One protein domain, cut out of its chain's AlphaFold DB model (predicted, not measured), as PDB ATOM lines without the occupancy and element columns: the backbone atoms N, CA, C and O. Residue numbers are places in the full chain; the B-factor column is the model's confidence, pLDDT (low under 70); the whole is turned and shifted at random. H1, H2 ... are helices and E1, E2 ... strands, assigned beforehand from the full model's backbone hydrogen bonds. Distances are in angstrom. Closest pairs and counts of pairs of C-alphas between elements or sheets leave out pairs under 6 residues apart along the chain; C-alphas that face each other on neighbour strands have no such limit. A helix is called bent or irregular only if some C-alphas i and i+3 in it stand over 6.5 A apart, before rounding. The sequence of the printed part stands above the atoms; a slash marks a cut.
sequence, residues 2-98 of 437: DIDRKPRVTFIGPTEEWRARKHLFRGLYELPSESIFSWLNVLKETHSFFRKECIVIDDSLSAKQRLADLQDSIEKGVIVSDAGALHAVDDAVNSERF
ATOM      1  N   ASP A   2     -39.855 -12.409  38.715       34.09
ATOM      2  CA  ASP A   2     -39.952 -13.649  39.489       34.09
ATOM      3  C   ASP A   2     -40.152 -14.851  38.539       34.09
ATOM      4  O   ASP A   2     -41.039 -14.817  37.682       34.09
ATOM      5  N   ILE A   3     -39.287 -15.866  38.626       39.50
ATOM      6  CA  ILE A   3     -39.165 -16.985  37.662       39.50
ATOM      7  C   ILE A   3     -40.381 -17.942  37.714       39.50
ATOM      8  O   ILE A   3     -40.642 -18.683  36.760       39.50
ATOM      9  N   ASP A   4     -41.197 -17.850  38.765       43.50
ATOM     10  CA  ASP A   4     -42.393 -18.674  38.994       43.50
ATOM     11  C   ASP A   4     -43.687 -18.150  38.345       43.50
ATOM     12  O   ASP A   4     -44.768 -18.686  38.577       43.50
ATOM     13  N   ARG A   5     -43.619 -17.097  37.520       56.84
ATOM     14  CA  ARG A   5     -44.816 -16.354  37.067       56.84
ATOM     15  C   ARG A   5     -44.995 -16.275  35.550       56.84
ATOM     16  O   ARG A   5     -45.608 -15.330  35.061       56.84
ATOM     17  N   LYS A   6     -44.450 -17.226  34.790       55.69
ATOM     18  CA  LYS A   6     -44.522 -17.234  33.318       55.69
ATOM     19  C   LYS A   6     -45.407 -18.383  32.823       55.69
ATOM     20  O   LYS A   6     -45.307 -19.461  33.403       55.69
ATOM     21  N   PRO A   7     -46.235 -18.192  31.774       58.31
ATOM     22  CA  PRO A   7     -46.872 -19.308  31.081       58.31
ATOM     23  C   PRO A   7     -45.784 -20.293  30.647       58.31
ATOM     24  O   PRO A   7     -44.769 -19.884  30.080       58.31
ATOM     25  N   ARG A   8     -45.954 -21.574  30.966       62.38
ATOM     26  CA  ARG A   8     -44.982 -22.621  30.641       62.38
ATOM     27  C   ARG A   8     -45.624 -23.599  29.679       62.38
ATOM     28  O   ARG A   8     -46.716 -24.089  29.945       62.38
ATOM     29  N   VAL A   9     -44.937 -23.865  28.576       67.81
ATOM     30  CA  VAL A   9     -45.281 -24.946  27.654       67.81
ATOM     31  C   VAL A   9     -44.404 -26.138  28.017       67.81
ATOM     32  O   VAL A   9     -43.192 -25.988  28.161       67.81
ATOM     33  N   THR A  10     -45.007 -27.311  28.172       67.94
ATOM     34  CA  THR A  10     -44.272 -28.559  28.410       67.94
ATOM     35  C   THR A  10     -44.302 -29.404  27.148       67.94
ATOM     36  O   THR A  10     -45.376 -29.815  26.719       67.94
ATOM     37  N   PHE A  11     -43.138 -29.662  26.557       70.69
ATOM     38  CA  PHE A  11     -42.978 -30.578  25.435       70.69
ATOM     39  C   PHE A  11     -42.581 -31.968  25.943       70.69
ATOM     40  O   PHE A  11     -41.667 -32.116  26.755       70.69
ATOM     41  N   ILE A  12     -43.272 -32.989  25.445       64.88
ATOM     42  CA  ILE A  12     -43.036 -34.388  25.799       64.88
ATOM     43  C   ILE A  12     -42.244 -35.029  24.656       64.88
ATOM     44  O   ILE A  12     -42.789 -35.256  23.576       64.88
ATOM     45  N   GLY A  13     -40.957 -35.286  24.887       66.56
ATOM     46  CA  GLY A  13     -40.026 -35.816  23.887       66.56
ATOM     47  C   GLY A  13     -38.600 -35.283  24.078       66.56
ATOM     48  O   GLY A  13     -38.376 -34.454  24.952       66.56
ATOM     49  N   PRO A  14     -37.608 -35.726  23.289       72.81
ATOM     50  CA  PRO A  14     -36.234 -35.238  23.387       72.81
ATOM     51  C   PRO A  14     -36.105 -33.753  23.017       72.81
ATOM     52  O   PRO A  14     -36.786 -33.250  22.120       72.81
ATOM     53  N   THR A  15     -35.143 -33.056  23.627       73.00
ATOM     54  CA  THR A  15     -34.866 -31.631  23.348       73.00
ATOM     55  C   THR A  15     -34.540 -31.369  21.874       73.00
ATOM     56  O   THR A  15     -34.873 -30.311  21.336       73.00
ATOM     57  N   GLU A  16     -33.904 -32.325  21.197       76.06
ATOM     58  CA  GLU A  16     -33.601 -32.224  19.765       76.06
ATOM     59  C   GLU A  16     -34.864 -32.277  18.896       76.06
ATOM     60  O   GLU A  16     -34.976 -31.535  17.920       76.06
ATOM     61  N   GLU A  17     -35.857 -33.075  19.295       75.94
ATOM     62  CA  GLU A  17     -37.138 -33.167  18.597       75.94
ATOM     63  C   GLU A  17     -37.949 -31.877  18.762       75.94
ATOM     64  O   GLU A  17     -38.510 -31.380  17.783       75.94
ATOM     65  N   TRP A  18     -37.922 -31.262  19.954       76.44
ATOM     66  CA  TRP A  18     -38.479 -29.919  20.158       76.44
ATOM     67  C   TRP A  18     -37.828 -28.900  19.219       76.44
ATOM     68  O   TRP A  18     -38.529 -28.171  18.521       76.44
ATOM     69  N   ARG A  19     -36.491 -28.868  19.129       77.44
ATOM     70  CA  ARG A  19     -35.786 -27.925  18.238       77.44
ATOM     71  C   ARG A  19     -36.195 -28.090  16.773       77.44
ATOM     72  O   ARG A  19     -36.354 -27.081  16.088       77.44
ATOM     73  N   ALA A  20     -36.399 -29.325  16.316       78.56
ATOM     74  CA  ALA A  20     -36.827 -29.613  14.950       78.56
ATOM     75  C   ALA A  20     -38.313 -29.289  14.706       78.56
ATOM     76  O   ALA A  20     -38.666 -28.775  13.644       78.56
ATOM     77  N   ARG A  21     -39.193 -29.559  15.678       76.62
ATOM     78  CA  ARG A  21     -40.658 -29.523  15.506       76.62
ATOM     79  C   ARG A  21     -41.368 -28.341  16.160       76.62
ATOM     80  O   ARG A  21     -42.560 -28.175  15.929       76.62
ATOM     81  N   LYS A  22     -40.679 -27.466  16.903       77.38
ATOM     82  CA  LYS A  22     -41.284 -26.309  17.604       77.38
ATOM     83  C   LYS A  22     -42.141 -25.399  16.721       77.38
ATOM     84  O   LYS A  22     -43.072 -24.769  17.214       77.38
ATOM     85  N   HIS A  23     -41.845 -25.342  15.421       79.12
ATOM     86  CA  HIS A  23     -42.611 -24.571  14.443       79.12
ATOM     87  C   HIS A  23     -44.043 -25.103  14.259       79.12
ATOM     88  O   HIS A  23     -44.948 -24.311  14.020       79.12
ATOM     89  N   LEU A  24     -44.266 -26.413  14.437       74.50
ATOM     90  CA  LEU A  24     -45.589 -27.051  14.380       74.50
ATOM     91  C   LEU A  24     -46.473 -26.661  15.573       74.50
ATOM     92  O   LEU A  24     -47.694 -26.731  15.487       74.50
ATOM     93  N   PHE A  25     -45.853 -26.233  16.674       72.31
ATOM     94  CA  PHE A  25     -46.515 -25.910  17.937       72.31
ATOM     95  C   PHE A  25     -46.624 -24.403  18.194       72.31
ATOM     96  O   PHE A  25     -47.055 -24.003  19.273       72.31
ATOM     97  N   ARG A  26     -46.245 -23.557  17.221       74.31
ATOM     98  CA  ARG A  26     -46.272 -22.089  17.359       74.31
ATOM     99  C   ARG A  26     -47.620 -21.554  17.822       74.31
ATOM    100  O   ARG A  26     -47.647 -20.695  18.694       74.31
ATOM    101  N   GLY A  27     -48.721 -22.135  17.348       69.75
ATOM    102  CA  GLY A  27     -50.073 -21.722  17.738       69.75
ATOM    103  C   GLY A  27     -50.386 -21.809  19.241       69.75
ATOM    104  O   GLY A  27     -51.414 -21.291  19.660       69.75
ATOM    105  N   LEU A  28     -49.533 -22.442  20.056       68.31
ATOM    106  CA  LEU A  28     -49.707 -22.534  21.510       68.31
ATOM    107  C   LEU A  28     -49.094 -21.364  22.292       68.31
ATOM    108  O   LEU A  28     -49.484 -21.133  23.434       68.31
ATOM    109  N   TYR A  29     -48.106 -20.670  21.723       75.69
ATOM    110  CA  TYR A  29     -47.336 -19.631  22.420       75.69
ATOM    111  C   TYR A  29     -47.078 -18.377  21.580       75.69
ATOM    112  O   TYR A  29     -46.503 -17.418  22.088       75.69
ATOM    113  N   GLU A  30     -47.479 -18.371  20.309       82.06
ATOM    114  CA  GLU A  30     -47.405 -17.200  19.444       82.06
ATOM    115  C   GLU A  30     -48.366 -16.115  19.938       82.06
ATOM    116  O   GLU A  30     -49.562 -16.338  20.131       82.06
ATOM    117  N   LEU A  31     -47.822 -14.917  20.139       82.81
ATOM    118  CA  LEU A  31     -48.538 -13.733  20.585       82.81
ATOM    119  C   LEU A  31     -48.350 -12.654  19.513       82.81
ATOM    120  O   LEU A  31     -47.446 -11.822  19.632       82.81
ATOM    121  N   PRO A  32     -49.172 -12.655  18.443       84.00
ATOM    122  CA  PRO A  32     -49.024 -11.717  17.337       84.00
ATOM    123  C   PRO A  32     -49.414 -10.312  17.809       84.00
ATOM    124  O   PRO A  32     -50.581  -9.922  17.750       84.00
ATOM    125  N   SER A  33     -48.434  -9.567  18.320       83.69
ATOM    126  CA  SER A  33     -48.657  -8.324  19.061       83.69
ATOM    127  C   SER A  33     -49.447  -7.295  18.264       83.69
ATOM    128  O   SER A  33     -50.466  -6.813  18.749       83.69
ATOM    129  N   GLU A  34     -49.061  -7.030  17.018       84.62
ATOM    130  CA  GLU A  34     -49.784  -6.101  16.144       84.62
ATOM    131  C   GLU A  34     -51.254  -6.499  15.947       84.62
ATOM    132  O   GLU A  34     -52.153  -5.674  16.116       84.62
ATOM    133  N   SER A  35     -51.520  -7.780  15.674       85.44
ATOM    134  CA  SER A  35     -52.884  -8.290  15.503       85.44
ATOM    135  C   SER A  35     -53.699  -8.188  16.792       85.44
ATOM    136  O   SER A  35     -54.865  -7.803  16.747       85.44
ATOM    137  N   ILE A  36     -53.098  -8.505  17.944       86.69
ATOM    138  CA  ILE A  36     -53.757  -8.433  19.255       86.69
ATOM    139  C   ILE A  36     -54.154  -6.991  19.573       86.69
ATOM    140  O   ILE A  36     -55.312  -6.738  19.896       86.69
ATOM    141  N   PHE A  37     -53.229  -6.036  19.453       87.88
ATOM    142  CA  PHE A  37     -53.523  -4.631  19.740       87.88
ATOM    143  C   PHE A  37     -54.526  -4.033  18.749       87.88
ATOM    144  O   PHE A  37     -55.410  -3.284  19.165       87.88
ATOM    145  N   SER A  38     -54.466  -4.421  17.471       87.62
ATOM    146  CA  SER A  38     -55.486  -4.055  16.482       87.62
ATOM    147  C   SER A  38     -56.881  -4.529  16.912       87.62
ATOM    148  O   SER A  38     -57.819  -3.734  16.978       87.62
ATOM    149  N   TRP A  39     -57.011  -5.794  17.324       87.62
ATOM    150  CA  TRP A  39     -58.274  -6.343  17.823       87.62
ATOM    151  C   TRP A  39     -58.761  -5.684  19.116       87.62
ATOM    152  O   TRP A  39     -59.953  -5.411  19.248       87.62
ATOM    153  N   LEU A  40     -57.866  -5.396  20.063       88.31
ATOM    154  CA  LEU A  40     -58.222  -4.700  21.303       88.31
ATOM    155  C   LEU A  40     -58.751  -3.290  21.030       88.31
ATOM    156  O   LEU A  40     -59.720  -2.870  21.662       88.31
ATOM    157  N   ASN A  41     -58.169  -2.588  20.058       87.81
ATOM    158  CA  ASN A  41     -58.660  -1.285  19.624       87.81
ATOM    159  C   ASN A  41     -60.036  -1.390  18.951       87.81
ATOM    160  O   ASN A  41     -60.907  -0.572  19.231       87.81
ATOM    161  N   VAL A  42     -60.297  -2.429  18.151       88.75
ATOM    162  CA  VAL A  42     -61.651  -2.683  17.620       88.75
ATOM    163  C   VAL A  42     -62.652  -2.916  18.755       88.75
ATOM    164  O   VAL A  42     -63.733  -2.324  18.748       88.75
ATOM    165  N   LEU A  43     -62.311  -3.743  19.748       88.12
ATOM    166  CA  LEU A  43     -63.188  -4.021  20.891       88.12
ATOM    167  C   LEU A  43     -63.467  -2.769  21.721       88.12
ATOM    168  O   LEU A  43     -64.609  -2.551  22.114       88.12
ATOM    169  N   LYS A  44     -62.455  -1.923  21.935       88.00
ATOM    170  CA  LYS A  44     -62.607  -0.636  22.619       88.00
ATOM    171  C   LYS A  44     -63.711   0.223  21.992       88.00
ATOM    172  O   LYS A  44     -64.521   0.796  22.716       88.00
ATOM    173  N   GLU A  45     -63.765   0.276  20.663       86.50
ATOM    174  CA  GLU A  45     -64.725   1.107  19.928       86.50
ATOM    175  C   GLU A  45     -66.104   0.441  19.763       86.50
ATOM    176  O   GLU A  45     -67.145   1.105  19.781       86.50
ATOM    177  N   THR A  46     -66.142  -0.883  19.600       87.50
ATOM    178  CA  THR A  46     -67.366  -1.609  19.208       87.50
ATOM    179  C   THR A  46     -68.117  -2.235  20.382       87.50
ATOM    180  O   THR A  46     -69.351  -2.235  20.384       87.50
ATOM    181  N   HIS A  47     -67.406  -2.714  21.402       90.44
ATOM    182  CA  HIS A  47     -67.976  -3.534  22.463       90.44
ATOM    183  C   HIS A  47     -68.583  -2.676  23.580       90.44
ATOM    184  O   HIS A  47     -67.899  -1.853  24.195       90.44
ATOM    185  N   SER A  48     -69.863  -2.897  23.913       86.44
ATOM    186  CA  SER A  48     -70.582  -2.062  24.892       86.44
ATOM    187  C   SER A  48     -69.905  -1.999  26.269       86.44
ATOM    188  O   SER A  48     -69.784  -0.911  26.824       86.44
ATOM    189  N   PHE A  49     -69.393  -3.129  26.777       83.81
ATOM    190  CA  PHE A  49     -68.610  -3.201  28.026       83.81
ATOM    191  C   PHE A  49     -67.400  -2.261  28.009       83.81
ATOM    192  O   PHE A  49     -67.230  -1.457  28.916       83.81
ATOM    193  N   PHE A  50     -66.579  -2.321  26.955       85.44
ATOM    194  CA  PHE A  50     -65.341  -1.547  26.885       85.44
ATOM    195  C   PHE A  50     -65.626  -0.044  26.851       85.44
ATOM    196  O   PHE A  50     -64.913   0.727  27.493       85.44
ATOM    197  N   ARG A  51     -66.702   0.362  26.163       83.69
ATOM    198  CA  ARG A  51     -67.161   1.755  26.142       83.69
ATOM    199  C   ARG A  51     -67.704   2.219  27.491       83.69
ATOM    200  O   ARG A  51     -67.335   3.297  27.940       83.69
ATOM    201  N   LYS A  52     -68.566   1.424  28.136       83.06
ATOM    202  CA  LYS A  52     -69.184   1.765  29.433       83.06
ATOM    203  C   LYS A  52     -68.138   1.892  30.539       83.06
ATOM    204  O   LYS A  52     -68.132   2.881  31.261       83.06
ATOM    205  N   GLU A  53     -67.214   0.940  30.600       82.38
ATOM    206  CA  GLU A  53     -66.129   0.906  31.589       82.38
ATOM    207  C   GLU A  53     -64.947   1.824  31.226       82.38
ATOM    208  O   GLU A  53     -63.952   1.867  31.947       82.38
ATOM    209  N   CYS A  54     -65.032   2.565  30.112       82.31
ATOM    210  CA  CYS A  54     -63.990   3.484  29.642       82.31
ATOM    211  C   CYS A  54     -62.598   2.826  29.559       82.31
ATOM    212  O   CYS A  54     -61.591   3.399  29.983       82.31
ATOM    213  N   ILE A  55     -62.533   1.603  29.024       82.81
ATOM    214  CA  ILE A  55     -61.292   0.827  28.962       82.81
ATOM    215  C   ILE A  55     -60.306   1.494  28.000       82.81
ATOM    216  O   ILE A  55     -60.599   1.718  26.825       82.81
ATOM    217  N   VAL A  56     -59.099   1.771  28.495       84.06
ATOM    218  CA  VAL A  56     -57.992   2.319  27.703       84.06
ATOM    219  C   VAL A  56     -56.996   1.208  27.384       84.06
ATOM    220  O   VAL A  56     -56.575   0.469  28.273       84.06
ATOM    221  N   ILE A  57     -56.611   1.104  26.111       85.88
ATOM    222  CA  ILE A  57     -55.592   0.165  25.635       85.88
ATOM    223  C   ILE A  57     -54.255   0.912  25.537       85.88
ATOM    224  O   ILE A  57     -54.160   1.904  24.821       85.88
ATOM    225  N   ASP A  58     -53.235   0.453  26.271       85.25
ATOM    226  CA  ASP A  58     -51.844   0.913  26.126       85.25
ATOM    227  C   ASP A  58     -51.217   0.217  24.913       85.25
ATOM    228  O   ASP A  58     -50.670  -0.877  25.036       85.25
ATOM    229  N   ASP A  59     -51.329   0.832  23.736       84.62
ATOM    230  CA  ASP A  59     -50.764   0.343  22.474       84.62
ATOM    231  C   ASP A  59     -49.345   0.872  22.197       84.62
ATOM    232  O   ASP A  59     -48.846   0.793  21.068       84.62
ATOM    233  N   SER A  60     -48.663   1.377  23.234       87.12
ATOM    234  CA  SER A  60     -47.302   1.890  23.113       87.12
ATOM    235  C   SER A  60     -46.331   0.823  22.601       87.12
ATOM    236  O   SER A  60     -46.465  -0.373  22.877       87.12
ATOM    237  N   LEU A  61     -45.268   1.265  21.920       85.69
ATOM    238  CA  LEU A  61     -44.172   0.384  21.488       85.69
ATOM    239  C   LEU A  61     -43.614  -0.444  22.655       85.69
ATOM    240  O   LEU A  61     -43.283  -1.613  22.482       85.69
ATOM    241  N   SER A  62     -43.579   0.136  23.860       85.00
ATOM    242  CA  SER A  62     -43.144  -0.564  25.069       85.00
ATOM    243  C   SER A  62     -44.071  -1.728  25.438       85.00
ATOM    244  O   SER A  62     -43.594  -2.805  25.787       85.00
ATOM    245  N   ALA A  63     -45.391  -1.551  25.322       79.94
ATOM    246  CA  ALA A  63     -46.375  -2.587  25.607       79.94
ATOM    247  C   ALA A  63     -46.330  -3.715  24.575       79.94
ATOM    248  O   ALA A  63     -46.343  -4.889  24.949       79.94
ATOM    249  N   LYS A  64     -46.195  -3.359  23.293       83.88
ATOM    250  CA  LYS A  64     -46.000  -4.321  22.203       83.88
ATOM    251  C   LYS A  64     -44.717  -5.132  22.385       83.88
ATOM    252  O   LYS A  64     -44.752  -6.354  22.246       83.88
ATOM    253  N   GLN A  65     -43.620  -4.478  22.775       83.06
ATOM    254  CA  GLN A  65     -42.345  -5.146  23.043       83.06
ATOM    255  C   GLN A  65     -42.444  -6.108  24.231       83.06
ATOM    256  O   GLN A  65     -41.977  -7.236  24.127       83.06
ATOM    257  N   ARG A  66     -43.132  -5.733  25.322       82.12
ATOM    258  CA  ARG A  66     -43.361  -6.640  26.466       82.12
ATOM    259  C   ARG A  66     -44.044  -7.947  26.054       82.12
ATOM    260  O   ARG A  66     -43.758  -8.988  26.640       82.12
ATOM    261  N   LEU A  67     -44.950  -7.899  25.077       81.75
ATOM    262  CA  LEU A  67     -45.645  -9.087  24.583       81.75
ATOM    263  C   LEU A  67     -44.739  -9.964  23.703       81.75
ATOM    264  O   LEU A  67     -44.760 -11.186  23.842       81.75
ATOM    265  N   ALA A  68     -43.901  -9.348  22.864       82.25
ATOM    266  CA  ALA A  68     -42.873 -10.054  22.100       82.25
ATOM    267  C   ALA A  68     -41.838 -10.723  23.026       82.25
ATOM    268  O   ALA A  68     -41.544 -11.907  22.879       82.25
ATOM    269  N   ASP A  69     -41.370 -10.007  24.051       81.62
ATOM    270  CA  ASP A  69     -40.447 -10.539  25.059       81.62
ATOM    271  C   ASP A  69     -41.078 -11.698  25.853       81.62
ATOM    272  O   ASP A  69     -40.390 -12.642  26.255       81.62
ATOM    273  N   LEU A  70     -42.397 -11.648  26.086       81.19
ATOM    274  CA  LEU A  70     -43.140 -12.732  26.723       81.19
ATOM    275  C   LEU A  70     -43.181 -13.975  25.831       81.19
ATOM    276  O   LEU A  70     -42.875 -15.057  26.328       81.19
ATOM    277  N   GLN A  71     -43.503 -13.830  24.542       83.00
ATOM    278  CA  GLN A  71     -43.467 -14.935  23.578       83.00
ATOM    279  C   GLN A  71     -42.083 -15.597  23.559       83.00
ATOM    280  O   GLN A  71     -41.973 -16.809  23.759       83.00
ATOM    281  N   ASP A  72     -41.023 -14.798  23.412       81.25
ATOM    282  CA  ASP A  72     -39.636 -15.266  23.441       81.25
ATOM    283  C   ASP A  72     -39.310 -16.000  24.744       81.25
ATOM    284  O   ASP A  72     -38.597 -17.007  24.761       81.25
ATOM    285  N   SER A  73     -39.824 -15.490  25.861       77.75
ATOM    286  CA  SER A  73     -39.610 -16.106  27.159       77.75
ATOM    287  C   SER A  73     -40.374 -17.416  27.341       77.75
ATOM    288  O   SER A  73     -39.883 -18.258  28.094       77.75
ATOM    289  N   ILE A  74     -41.547 -17.585  26.728       77.06
ATOM    290  CA  ILE A  74     -42.298 -18.848  26.752       77.06
ATOM    291  C   ILE A  74     -41.558 -19.880  25.895       77.06
ATOM    292  O   ILE A  74     -41.319 -20.992  26.359       77.06
ATOM    293  N   GLU A  75     -41.108 -19.496  24.696       79.06
ATOM    294  CA  GLU A  75     -40.367 -20.383  23.790       79.06
ATOM    295  C   GLU A  75     -39.029 -20.849  24.395       79.06
ATOM    296  O   GLU A  75     -38.662 -22.019  24.288       79.06
ATOM    297  N   LYS A  76     -38.301 -19.952  25.073       77.56
ATOM    298  CA  LYS A  76     -37.044 -20.291  25.768       77.56
ATOM    299  C   LYS A  76     -37.270 -21.063  27.073       77.56
ATOM    300  O   LYS A  76     -36.360 -21.746  27.530       77.56
ATOM    301  N   GLY A  77     -38.452 -20.932  27.674       71.56
ATOM    302  CA  GLY A  77     -38.825 -21.532  28.955       71.56
ATOM    303  C   GLY A  77     -39.562 -22.869  28.847       71.56
ATOM    304  O   GLY A  77     -40.137 -23.303  29.847       71.56
ATOM    305  N   VAL A  78     -39.589 -23.498  27.665       74.38
ATOM    306  CA  VAL A  78     -40.254 -24.793  27.463       74.38
ATOM    307  C   VAL A  78     -39.588 -25.876  28.302       74.38
ATOM    308  O   VAL A  78     -38.379 -26.092  28.220       74.38
ATOM    309  N   ILE A  79     -40.394 -26.579  29.096       71.81
ATOM    310  CA  ILE A  79     -39.943 -27.745  29.854       71.81
ATOM    311  C   ILE A  79     -39.983 -28.944  28.917       71.81
ATOM    312  O   ILE A  79     -41.021 -29.240  28.333       71.81
ATOM    313  N   VAL A  80     -38.856 -29.631  28.785       72.50
ATOM    314  CA  VAL A  80     -38.743 -30.858  28.000       72.50
ATOM    315  C   VAL A  80     -38.665 -32.027  28.978       72.50
ATOM    316  O   VAL A  80     -37.749 -32.062  29.797       72.50
ATOM    317  N   SER A  81     -39.637 -32.940  28.930       66.69
ATOM    318  CA  SER A  81     -39.683 -34.123  29.804       66.69
ATOM    319  C   SER A  81     -39.435 -35.399  29.002       66.69
ATOM    320  O   SER A  81     -40.056 -35.612  27.959       66.69
ATOM    321  N   ASP A  82     -38.560 -36.261  29.517       61.09
ATOM    322  CA  ASP A  82     -38.295 -37.603  29.009       61.09
ATOM    323  C   ASP A  82     -39.292 -38.635  29.573       61.09
ATOM    324  O   ASP A  82     -39.929 -38.451  30.612       61.09
ATOM    325  N   ALA A  83     -39.497 -39.710  28.813       55.84
ATOM    326  CA  ALA A  83     -40.691 -40.558  28.834       55.84
ATOM    327  C   ALA A  83     -40.954 -41.372  30.124       55.84
ATOM    328  O   ALA A  83     -41.953 -42.081  30.197       55.84
ATOM    329  N   GLY A  84     -40.109 -41.284  31.155       51.91
ATOM    330  CA  GLY A  84     -40.258 -42.077  32.386       51.91
ATOM    331  C   GLY A  84     -41.446 -41.672  33.271       51.91
ATOM    332  O   GLY A  84     -41.950 -42.491  34.034       51.91
ATOM    333  N   ALA A  85     -41.926 -40.429  33.156       47.03
ATOM    334  CA  ALA A  85     -43.031 -39.898  33.963       47.03
ATOM    335  C   ALA A  85     -44.426 -40.061  33.317       47.03
ATOM    336  O   ALA A  85     -45.424 -39.666  33.922       47.03
ATOM    337  N   LEU A  86     -44.504 -40.638  32.105       46.56
ATOM    338  CA  LEU A  86     -45.726 -40.706  31.285       46.56
ATOM    339  C   LEU A  86     -46.883 -41.444  31.965       46.56
ATOM    340  O   LEU A  86     -48.021 -40.990  31.893       46.56
ATOM    341  N   HIS A  87     -46.603 -42.559  32.645       49.78
ATOM    342  CA  HIS A  87     -47.667 -43.404  33.189       49.78
ATOM    343  C   HIS A  87     -48.511 -42.679  34.245       49.78
ATOM    344  O   HIS A  87     -49.723 -42.826  34.267       49.78
ATOM    345  N   ALA A  88     -47.909 -41.812  35.061       46.84
ATOM    346  CA  ALA A  88     -48.629 -41.150  36.147       46.84
ATOM    347  C   ALA A  88     -49.529 -39.988  35.684       46.84
ATOM    348  O   ALA A  88     -50.526 -39.691  36.342       46.84
ATOM    349  N   VAL A  89     -49.182 -39.311  34.582       46.19
ATOM    350  CA  VAL A  89     -49.927 -38.135  34.096       46.19
ATOM    351  C   VAL A  89     -51.058 -38.550  33.156       46.19
ATOM    352  O   VAL A  89     -52.162 -38.022  33.288       46.19
ATOM    353  N   ASP A  90     -50.833 -39.530  32.277       43.84
ATOM    354  CA  ASP A  90     -51.901 -40.075  31.427       43.84
ATOM    355  C   ASP A  90     -52.949 -40.840  32.248       43.84
ATOM    356  O   ASP A  90     -54.145 -40.694  31.990       43.84
ATOM    357  N   ASP A  91     -52.543 -41.574  33.293       45.69
ATOM    358  CA  ASP A  91     -53.488 -42.218  34.216       45.69
ATOM    359  C   ASP A  91     -54.311 -41.179  34.999       45.69
ATOM    360  O   ASP A  91     -55.504 -41.378  35.240       45.69
ATOM    361  N   ALA A  92     -53.724 -40.028  35.350       41.75
ATOM    362  CA  ALA A  92     -54.437 -38.940  36.024       41.75
ATOM    363  C   ALA A  92     -55.448 -38.244  35.093       41.75
ATOM    364  O   ALA A  92     -56.602 -38.053  35.471       41.75
ATOM    365  N   VAL A  93     -55.061 -37.927  33.854       41.34
ATOM    366  CA  VAL A  93     -55.938 -37.247  32.882       41.34
ATOM    367  C   VAL A  93     -57.068 -38.164  32.397       41.34
ATOM    368  O   VAL A  93     -58.203 -37.710  32.225       41.34
ATOM    369  N   ASN A  94     -56.798 -39.460  32.215       40.97
ATOM    370  CA  ASN A  94     -57.821 -40.423  31.805       40.97
ATOM    371  C   ASN A  94     -58.756 -40.822  32.958       40.97
ATOM    372  O   ASN A  94     -59.961 -40.963  32.733       40.97
ATOM    373  N   SER A  95     -58.253 -40.943  34.195       39.69
ATOM    374  CA  SER A  95     -59.099 -41.252  35.360       39.69
ATOM    375  C   SER A  95     -60.010 -40.087  35.768       39.69
ATOM    376  O   SER A  95     -61.164 -40.325  36.135       39.69
ATOM    377  N   GLU A  96     -59.559 -38.833  35.632       39.84
ATOM    378  CA  GLU A  96     -60.381 -37.646  35.917       39.84
ATOM    379  C   GLU A  96     -61.529 -37.454  34.916       39.84
ATOM    380  O   GLU A  96     -62.576 -36.904  35.271       39.84
ATOM    381  N   ARG A  97     -61.373 -37.924  33.671       37.50
ATOM    382  CA  ARG A  97     -62.372 -37.713  32.616       37.50
ATOM    383  C   ARG A  97     -63.538 -38.706  32.666       37.50
ATOM    384  O   ARG A  97     -64.629 -38.347  32.226       37.50
ATOM    385  N   PHE A  98     -63.347 -39.912  33.214       40.09
ATOM    386  CA  PHE A  98     -64.361 -40.978  33.130       40.09
ATOM    387  C   PHE A  98     -64.589 -41.819  34.397       40.09
ATOM    388  O   PHE A  98     -65.507 -42.638  34.405       40.09
TER     389      PHE A  98
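AT A GLANCE: This is residues 2 to 98 of the 437 residues of the protein "Helitron_like_N domain-containing protein" of Phytophthora parasitica (UniProt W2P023). The model is an open frame like a wide U: the long helix H4 and, beyond its last residue, the small sheet of E1 and E2 make the crossbar, with H2 and the short H3 as an arm at the H4 end and H5 as an arm at the sheet end, both arms reaching away to the same side. At the H5 end, a small two-stranded parallel sheet, E1 beside E2, has H1 next to it, and residues 87 to 98 of H5 stick out free. The printed part has 97 residues with five named helices and two named strands, in the order E1, H1, H2, H3, H4, E2, H5, and its class is mostly helix. It is only just loose, close to extended, with a radius of gyration of the C-alphas of 18.5 A, and it spans 51 by 35 by 28 A.

HOW THE PARTS SIT: Strand E1, residues 10 to 12, is the parallel neighbour of E2, residues 79 to 81, at 25 degrees between their directions. N 11 and O 79 are 2.8 A apart, and N 81 and O 11 are 3.1 A apart, both within hydrogen-bond range. With H1, residues 15 to 28, H2, residues 33 to 46, H3, residues 48 to 52, and H4, residues 61 to 76, between them, the two strands form a strand-helix-strand unit, two parallel neighbour strands joined through helices. The closest C-alphas of H1 and E2, those of Thr 15 and Val 80, are 6.1 A apart. H1 and H4 are near each other, with 5 pairs of C-alphas within 10 A. H2 and H3 touch only at the corner, with the C-alphas of Lys 44 and Phe 50 closest at 5.1 A. H2 touches H4 with residues 33 to 37 alone, the C-alphas of Ser 33 and Lys 64 being closest at 5.7 A. Their lines stand at a steep tilt of 52 degrees, and they run opposite ways. H5, residues 83 to 98, touches no helix. In H2, H3 and H4 every O i to N i+4 pair is within hydrogen-bond range, against 5 of 10 in H1 and 8 of 12 in H5.

IN THESE COORDINATES: E1 begins at C-alpha 10 (-44.272, -28.559, 28.410) and is 6.5 A long. H1 is 17.5 A long and irregular, with C-alphas 24 and 27 7.7 A apart. H2 is 19.9 A long, H3 6.1 A. H4 runs 22.3 A from C-alpha 61 (-44.172, 0.384, 21.488), and E2 is 6.4 A long. H5, 24.1 A long, is irregular too, with C-alphas 84 and 87 7.6 A apart, and ends at C-alpha 98 (-64.361, -40.978, 33.130).

THE WHOLE: The C-alphas of Lys 52 and Gly 84 are the two farthest apart, at 52.6 A. The printed part has no cut and no long link. Its mean pLDDT is 71.9, with residues 2 to 10, 12 to 13, 27 to 28 and 81 to 98 under 70.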